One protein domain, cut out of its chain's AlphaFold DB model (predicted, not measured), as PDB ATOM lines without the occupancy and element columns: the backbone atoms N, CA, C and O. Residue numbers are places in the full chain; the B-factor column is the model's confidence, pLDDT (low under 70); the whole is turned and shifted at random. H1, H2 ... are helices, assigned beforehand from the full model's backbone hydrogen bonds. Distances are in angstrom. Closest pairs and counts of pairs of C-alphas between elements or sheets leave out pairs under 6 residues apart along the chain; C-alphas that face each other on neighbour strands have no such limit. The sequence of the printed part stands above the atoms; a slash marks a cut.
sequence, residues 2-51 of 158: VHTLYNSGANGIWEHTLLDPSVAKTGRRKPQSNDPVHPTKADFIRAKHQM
ATOM      1  N   VAL A   2     234.750 285.340 435.801       83.06
ATOM      2  CA  VAL A   2     234.088 285.901 434.584       83.06
ATOM      3  C   VAL A   2     235.055 286.390 433.496       83.06
ATOM      4  O   VAL A   2     234.888 286.049 432.329       83.06
ATOM      5  N   HIS A   3     236.078 287.167 433.861       83.44
ATOM      6  CA  HIS A   3     237.047 287.708 432.897       83.44
ATOM      7  C   HIS A   3     237.839 286.599 432.183       83.44
ATOM      8  O   HIS A   3     238.024 286.644 430.970       83.44
ATOM      9  N   THR A   4     238.241 285.559 432.920       83.56
ATOM     10  CA  THR A   4     238.912 284.375 432.365       83.56
ATOM     11  C   THR A   4     238.031 283.669 431.343       83.56
ATOM     12  O   THR A   4     238.500 283.317 430.270       83.56
ATOM     13  N   LEU A   5     236.748 283.517 431.663       83.38
ATOM     14  CA  LEU A   5     235.761 282.853 430.820       83.38
ATOM     15  C   LEU A   5     235.452 283.666 429.548       83.38
ATOM     16  O   LEU A   5     235.335 283.108 428.458       83.38
ATOM     17  N   TYR A   6     235.392 284.996 429.655       83.00
ATOM     18  CA  TYR A   6     235.270 285.878 428.492       83.00
ATOM     19  C   TYR A   6     236.483 285.757 427.556       83.00
ATOM     20  O   TYR A   6     236.313 285.581 426.349       83.00
ATOM     21  N   ASN A   7     237.698 285.778 428.112       83.81
ATOM     22  CA  ASN A   7     238.941 285.680 427.342       83.81
ATOM     23  C   ASN A   7     239.189 284.281 426.766       83.81
ATOM     24  O   ASN A   7     239.853 284.157 425.741       83.81
ATOM     25  N   SER A   8     238.637 283.235 427.383       78.06
ATOM     26  CA  SER A   8     238.718 281.860 426.887       78.06
ATOM     27  C   SER A   8     237.667 281.540 425.821       78.06
ATOM     28  O   SER A   8     237.423 280.374 425.548       78.06
ATOM     29  N   GLY A   9     237.000 282.544 425.243       78.81
ATOM     30  CA  GLY A   9     236.100 282.326 424.113       78.81
ATOM     31  C   GLY A   9     234.678 281.906 424.482       78.81
ATOM     32  O   GLY A   9     233.978 281.369 423.630       78.81
ATOM     33  N   ALA A  10     234.177 282.209 425.687       81.31
ATOM     34  CA  ALA A  10     232.784 281.907 426.044       81.31
ATOM     35  C   ALA A  10     231.740 282.507 425.085       81.31
ATOM     36  O   ALA A  10     230.647 281.960 424.935       81.31
ATOM     37  N   ASN A  11     232.066 283.604 424.392       83.25
ATOM     38  CA  ASN A  11     231.216 284.130 423.323       83.25
ATOM     39  C   ASN A  11     230.993 283.117 422.189       83.25
ATOM     40  O   ASN A  11     229.920 283.131 421.601       83.25
ATOM     41  N   GLY A  12     231.939 282.212 421.928       81.94
ATOM     42  CA  GLY A  12     231.793 281.140 420.945       81.94
ATOM     43  C   GLY A  12     230.695 280.131 421.288       81.94
ATOM     44  O   GLY A  12     230.146 279.518 420.381       81.94
ATOM     45  N   ILE A  13     230.302 280.002 422.562       82.69
ATOM     46  CA  ILE A  13     229.165 279.161 422.975       82.69
ATOM     47  C   ILE A  13     227.844 279.823 422.566       82.69
ATOM     48  O   ILE A  13     226.959 279.172 422.017       82.69
ATOM     49  N   TRP A  14     227.720 281.127 422.820       83.44
ATOM     50  CA  TRP A  14     226.492 281.901 422.605       83.44
ATOM     51  C   TRP A  14     226.362 282.492 421.202       83.44
ATOM     52  O   TRP A  14     225.320 283.050 420.880       83.44
ATOM     53  N   GLU A  15     227.422 282.446 420.400       84.25
ATOM     54  CA  GLU A  15     227.476 282.949 419.024       84.25
ATOM     55  C   GLU A  15     227.923 281.838 418.053       84.25
ATOM     56  O   GLU A  15     228.320 282.136 416.932       84.25
ATOM     57  N   HIS A  16     227.840 280.558 418.447       80.56
ATOM     58  CA  HIS A  16     228.333 279.411 417.668       80.56
ATOM     59  C   HIS A  16     227.814 279.423 416.223       80.56
ATOM     60  O   HIS A  16     228.587 279.353 415.272       80.56
ATOM     61  N   THR A  17     226.503 279.599 416.045       78.25
ATOM     62  CA  THR A  17     225.864 279.654 414.720       78.25
ATOM     63  C   THR A  17     226.250 280.898 413.906       78.25
ATOM     64  O   THR A  17     226.163 280.877 412.684       78.25
ATOM     65  N   LEU A  18     226.671 281.988 414.557       78.50
ATOM     66  CA  LEU A  18     227.151 283.197 413.870       78.50
ATOM     67  C   LEU A  18     228.591 283.035 413.372       78.50
ATOM     68  O   LEU A  18     228.978 283.680 412.400       78.50
ATOM     69  N   LEU A  19     229.375 282.199 414.053       74.50
ATOM     70  CA  LEU A  19     230.751 281.876 413.687       74.50
ATOM     71  C   LEU A  19     230.831 280.764 412.632       74.50
ATOM     72  O   LEU A  19     231.859 280.635 411.974       74.50
ATOM     73  N   ASP A  20     229.761 279.982 412.455       74.19
ATOM     74  CA  ASP A  20     229.682 278.918 411.456       74.19
ATOM     75  C   ASP A  20     229.579 279.497 410.023       74.19
ATOM     76  O   ASP A  20     228.562 280.115 409.672       74.19
ATOM     77  N   PRO A  21     230.584 279.270 409.151       68.00
ATOM     78  CA  PRO A  21     230.581 279.768 407.774       68.00
ATOM     79  C   PRO A  21     229.405 279.257 406.933       68.00
ATOM     80  O   PRO A  21     229.038 279.887 405.936       68.00
ATOM     81  N   SER A  22     228.811 278.119 407.308       69.12
ATOM     82  CA  SER A  22     227.672 277.530 406.604       69.12
ATOM     83  C   SER A  22     226.362 278.282 406.879       69.12
ATOM     84  O   SER A  22     225.550 278.448 405.966       69.12
ATOM     85  N   VAL A  23     226.190 278.824 408.094       62.62
ATOM     86  CA  VAL A  23     224.960 279.508 408.543       62.62
ATOM     87  C   VAL A  23     225.079 281.039 408.490       62.62
ATOM     88  O   VAL A  23     224.065 281.741 408.415       62.62
ATOM     89  N   ALA A  24     226.300 281.579 408.404       56.84
ATOM     90  CA  ALA A  24     226.578 283.013 408.244       56.84
ATOM     91  C   ALA A  24     225.909 283.656 407.006       56.84
ATOM     92  O   ALA A  24     225.728 284.873 406.946       56.84
ATOM     93  N   LYS A  25     225.468 282.849 406.030       54.69
ATOM     94  CA  LYS A  25     224.728 283.299 404.837       54.69
ATOM     95  C   LYS A  25     223.279 283.725 405.118       54.69
ATOM     96  O   LYS A  25     222.640 284.300 404.245       54.69
ATOM     97  N   THR A  26     222.759 283.488 406.325       58.09
ATOM     98  CA  THR A  26     221.358 283.782 406.700       58.09
ATOM     99  C   THR A  26     221.082 285.254 407.050       58.09
ATOM    100  O   THR A  26     219.993 285.583 407.515       58.09
ATOM    101  N   GLY A  27     222.045 286.167 406.853       58.38
ATOM    102  CA  GLY A  27     221.863 287.612 407.077       58.38
ATOM    103  C   GLY A  27     221.806 288.037 408.551       58.38
ATOM    104  O   GLY A  27     221.654 289.220 408.859       58.38
ATOM    105  N   ARG A  28     221.961 287.093 409.484       64.94
ATOM    106  CA  ARG A  28     222.026 287.352 410.926       64.94
ATOM    107  C   ARG A  28     223.409 287.896 411.274       64.94
ATOM    108  O   ARG A  28     224.360 287.140 411.425       64.94
ATOM    109  N   ARG A  29     223.523 289.223 411.371       71.75
ATOM    110  CA  ARG A  29     224.761 289.920 411.754       71.75
ATOM    111  C   ARG A  29     224.705 290.402 413.200       71.75
ATOM    112  O   ARG A  29     223.642 290.773 413.697       71.75
ATOM    113  N   LYS A  30     225.867 290.464 413.849       78.50
ATOM    114  CA  LYS A  30     226.018 291.133 415.144       78.50
ATOM    115  C   LYS A  30     225.788 292.647 414.978       78.50
ATOM    116  O   LYS A  30     226.317 293.214 414.014       78.50
ATOM    117  N   PRO A  31     225.019 293.304 415.869       81.31
ATOM    118  CA  PRO A  31     224.841 294.752 415.841       81.31
ATOM    119  C   PRO A  31     226.178 295.481 415.982       81.31
ATOM    120  O   PRO A  31     227.055 295.052 416.735       81.31
ATOM    121  N   GLN A  32     226.320 296.596 415.278       81.44
ATOM    122  CA  GLN A  32     227.472 297.485 415.363       81.44
ATOM    123  C   GLN A  32     227.334 298.450 416.546       81.44
ATOM    124  O   GLN A  32     226.240 298.695 417.060       81.44
ATOM    125  N   SER A  33     228.452 299.050 416.965       86.00
ATOM    126  CA  SER A  33     228.460 300.031 418.065       86.00
ATOM    127  C   SER A  33     227.492 301.196 417.816       86.00
ATOM    128  O   SER A  33     226.808 301.635 418.739       86.00
ATOM    129  N   ASN A  34     227.347 301.614 416.557       87.56
ATOM    130  CA  ASN A  34     226.507 302.746 416.162       87.56
ATOM    131  C   ASN A  34     225.021 302.393 415.986       87.56
ATOM    132  O   ASN A  34     224.210 303.294 415.790       87.56
ATOM    133  N   ASP A  35     224.646 301.110 416.049       86.06
ATOM    134  CA  ASP A  35     223.245 300.713 415.893       86.06
ATOM    135  C   ASP A  35     222.399 301.188 417.092       86.06
ATOM    136  O   ASP A  35     222.894 301.219 418.232       86.06
ATOM    137  N   PRO A  36     221.116 301.535 416.870       85.81
ATOM    138  CA  PRO A  36     220.239 302.001 417.936       85.81
ATOM    139  C   PRO A  36     220.033 300.927 419.013       85.81
ATOM    140  O   PRO A  36     220.089 299.724 418.761       85.81
ATOM    141  N   VAL A  37     219.814 301.360 420.257       86.69
ATOM    142  CA  VAL A  37     219.614 300.432 421.386       86.69
ATOM    143  C   VAL A  37     218.318 299.635 421.205       86.69
ATOM    144  O   VAL A  37     218.307 298.417 421.387       86.69
ATOM    145  N   HIS A  38     217.256 300.307 420.758       84.88
ATOM    146  CA  HIS A  38     215.984 299.692 420.401       84.88
ATOM    147  C   HIS A  38     215.644 299.958 418.927       84.88
ATOM    148  O   HIS A  38     215.822 301.087 418.469       84.88
ATOM    149  N   PRO A  39     215.122 298.962 418.189       84.50
ATOM    150  CA  PRO A  39     214.924 297.563 418.594       84.50
ATOM    151  C   PRO A  39     216.163 296.671 418.359       84.50
ATOM    152  O   PRO A  39     216.284 295.619 418.974       84.50
ATOM    153  N   THR A  40     217.124 297.093 417.531       83.69
ATOM    154  CA  THR A  40     218.179 296.227 416.967       83.69
ATOM    155  C   THR A  40     219.092 295.557 417.997       83.69
ATOM    156  O   THR A  40     219.247 294.335 417.963       83.69
ATOM    157  N   LYS A  41     219.704 296.305 418.926       83.75
ATOM    158  CA  LYS A  41     220.560 295.698 419.967       83.75
ATOM    159  C   LYS A  41     219.743 294.871 420.959       83.75
ATOM    160  O   LYS A  41     220.159 293.770 421.316       83.75
ATOM    161  N   ALA A  42     218.579 295.370 421.372       85.38
ATOM    162  CA  ALA A  42     217.693 294.672 422.299       85.38
ATOM    163  C   ALA A  42     217.203 293.321 421.746       85.38
ATOM    164  O   ALA A  42     217.227 292.317 422.457       85.38
ATOM    165  N   ASP A  43     216.804 293.269 420.476       86.44
ATOM    166  CA  ASP A  43     216.356 292.044 419.808       86.44
ATOM    167  C   ASP A  43     217.482 291.022 419.708       86.44
ATOM    168  O   ASP A  43     217.270 289.842 419.981       86.44
ATOM    169  N   PHE A  44     218.697 291.474 419.394       84.31
ATOM    170  CA  PHE A  44     219.861 290.596 419.348       84.31
ATOM    171  C   PHE A  44     220.207 290.023 420.726       84.31
ATOM    172  O   PHE A  44     220.481 288.830 420.841       84.31
ATOM    173  N   ILE A  45     220.159 290.838 421.785       85.31
ATOM    174  CA  ILE A  45     220.408 290.381 423.161       85.31
ATOM    175  C   ILE A  45     219.369 289.330 423.570       85.31
ATOM    176  O   ILE A  45     219.739 288.278 424.100       85.31
ATOM    177  N   ARG A  46     218.085 289.568 423.265       85.19
ATOM    178  CA  ARG A  46     217.010 288.592 423.496       85.19
ATOM    179  C   ARG A  46     217.232 287.317 422.687       85.19
ATOM    180  O   ARG A  46     217.200 286.227 423.249       85.19
ATOM    181  N   ALA A  47     217.545 287.424 421.400       83.00
ATOM    182  CA  ALA A  47     217.828 286.264 420.561       83.00
ATOM    183  C   ALA A  47     219.011 285.436 421.097       83.00
ATOM    184  O   ALA A  47     218.939 284.207 421.144       83.00
ATOM    185  N   LYS A  48     220.076 286.104 421.556       83.19
ATOM    186  CA  LYS A  48     221.298 285.472 422.062       83.19
ATOM    187  C   LYS A  48     221.097 284.762 423.399       83.19
ATOM    188  O   LYS A  48     221.481 283.605 423.524       83.19
ATOM    189  N   HIS A  49     220.516 285.439 424.388       80.19
ATOM    190  CA  HIS A  49     220.483 284.944 425.769       80.19
ATOM    191  C   HIS A  49     219.124 284.394 426.206       80.19
ATOM    192  O   HIS A  49     219.083 283.491 427.033       80.19
ATOM    193  N   GLN A  50     218.020 284.901 425.653       81.50
ATOM    194  CA  GLN A  50     216.671 284.450 426.011       81.50
ATOM    195  C   GLN A  50     216.193 283.328 425.087       81.50
ATOM    196  O   GLN A  50     215.710 282.303 425.553       81.50
ATOM    197  N   MET A  51     216.341 283.504 423.773       77.69
ATOM    198  CA  MET A  51     215.923 282.496 422.791       77.69
ATOM    199  C   MET A  51     217.001 281.442 422.533       77.69
ATOM    200  O   MET A  51     216.714 280.433 421.894       77.69
TER     201      MET A  51
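This is residues 2 to 51 of the 158 residues of the protein "ARF GTPase-activating protein GIT2" of Portunus trituberculatus (UniProt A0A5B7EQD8). A loose loop of chain: the short helices H1, H2 and H3 follow one another, then a long unnamed stretch, residues 20 to 36, swings out and leads into the longest helix, H4, whose last turns come back near H2. Residues 3 to 9 and 34 to 39 stick out. The printed part has 50 residues, four named helices and no named strand, all helix in class; it is only just loose, close to compact, with a radius of gyration of the C-alphas of 12.1 A and spans of 30 by 27 by 22 A.

H1, residues 2 to 7, begins at C-alpha 2 (234.088, 285.901, 434.584) and measures 8.7 A. H2, residues 11 to 14, and H3, residues 16 to 19, follow. H4, residues 37 to 50, measures 16.9 A and ends at C-alpha 50 (216.671, 284.450, 426.011).

H1 and H2 meet only through their link. H2 is close to but not clearly touching H3, closest C-alphas Gly 12 and Leu 19, 7.4 A, and likewise H4, Trp 14 and Lys 48, 6.3 A. H4 is apart from H1 and H3. Every O i to N i+4 pair is within hydrogen-bond range in H1, 8 of 10 in H4; H2 and H3 are too short for such a pair.

The C-alphas farthest apart, of Val 2 and Lys 25, are 31.3 A apart. The printed part has no cut, the link from H3 to H4 is long, and pLDDT is under 70 at residues 21 to 28.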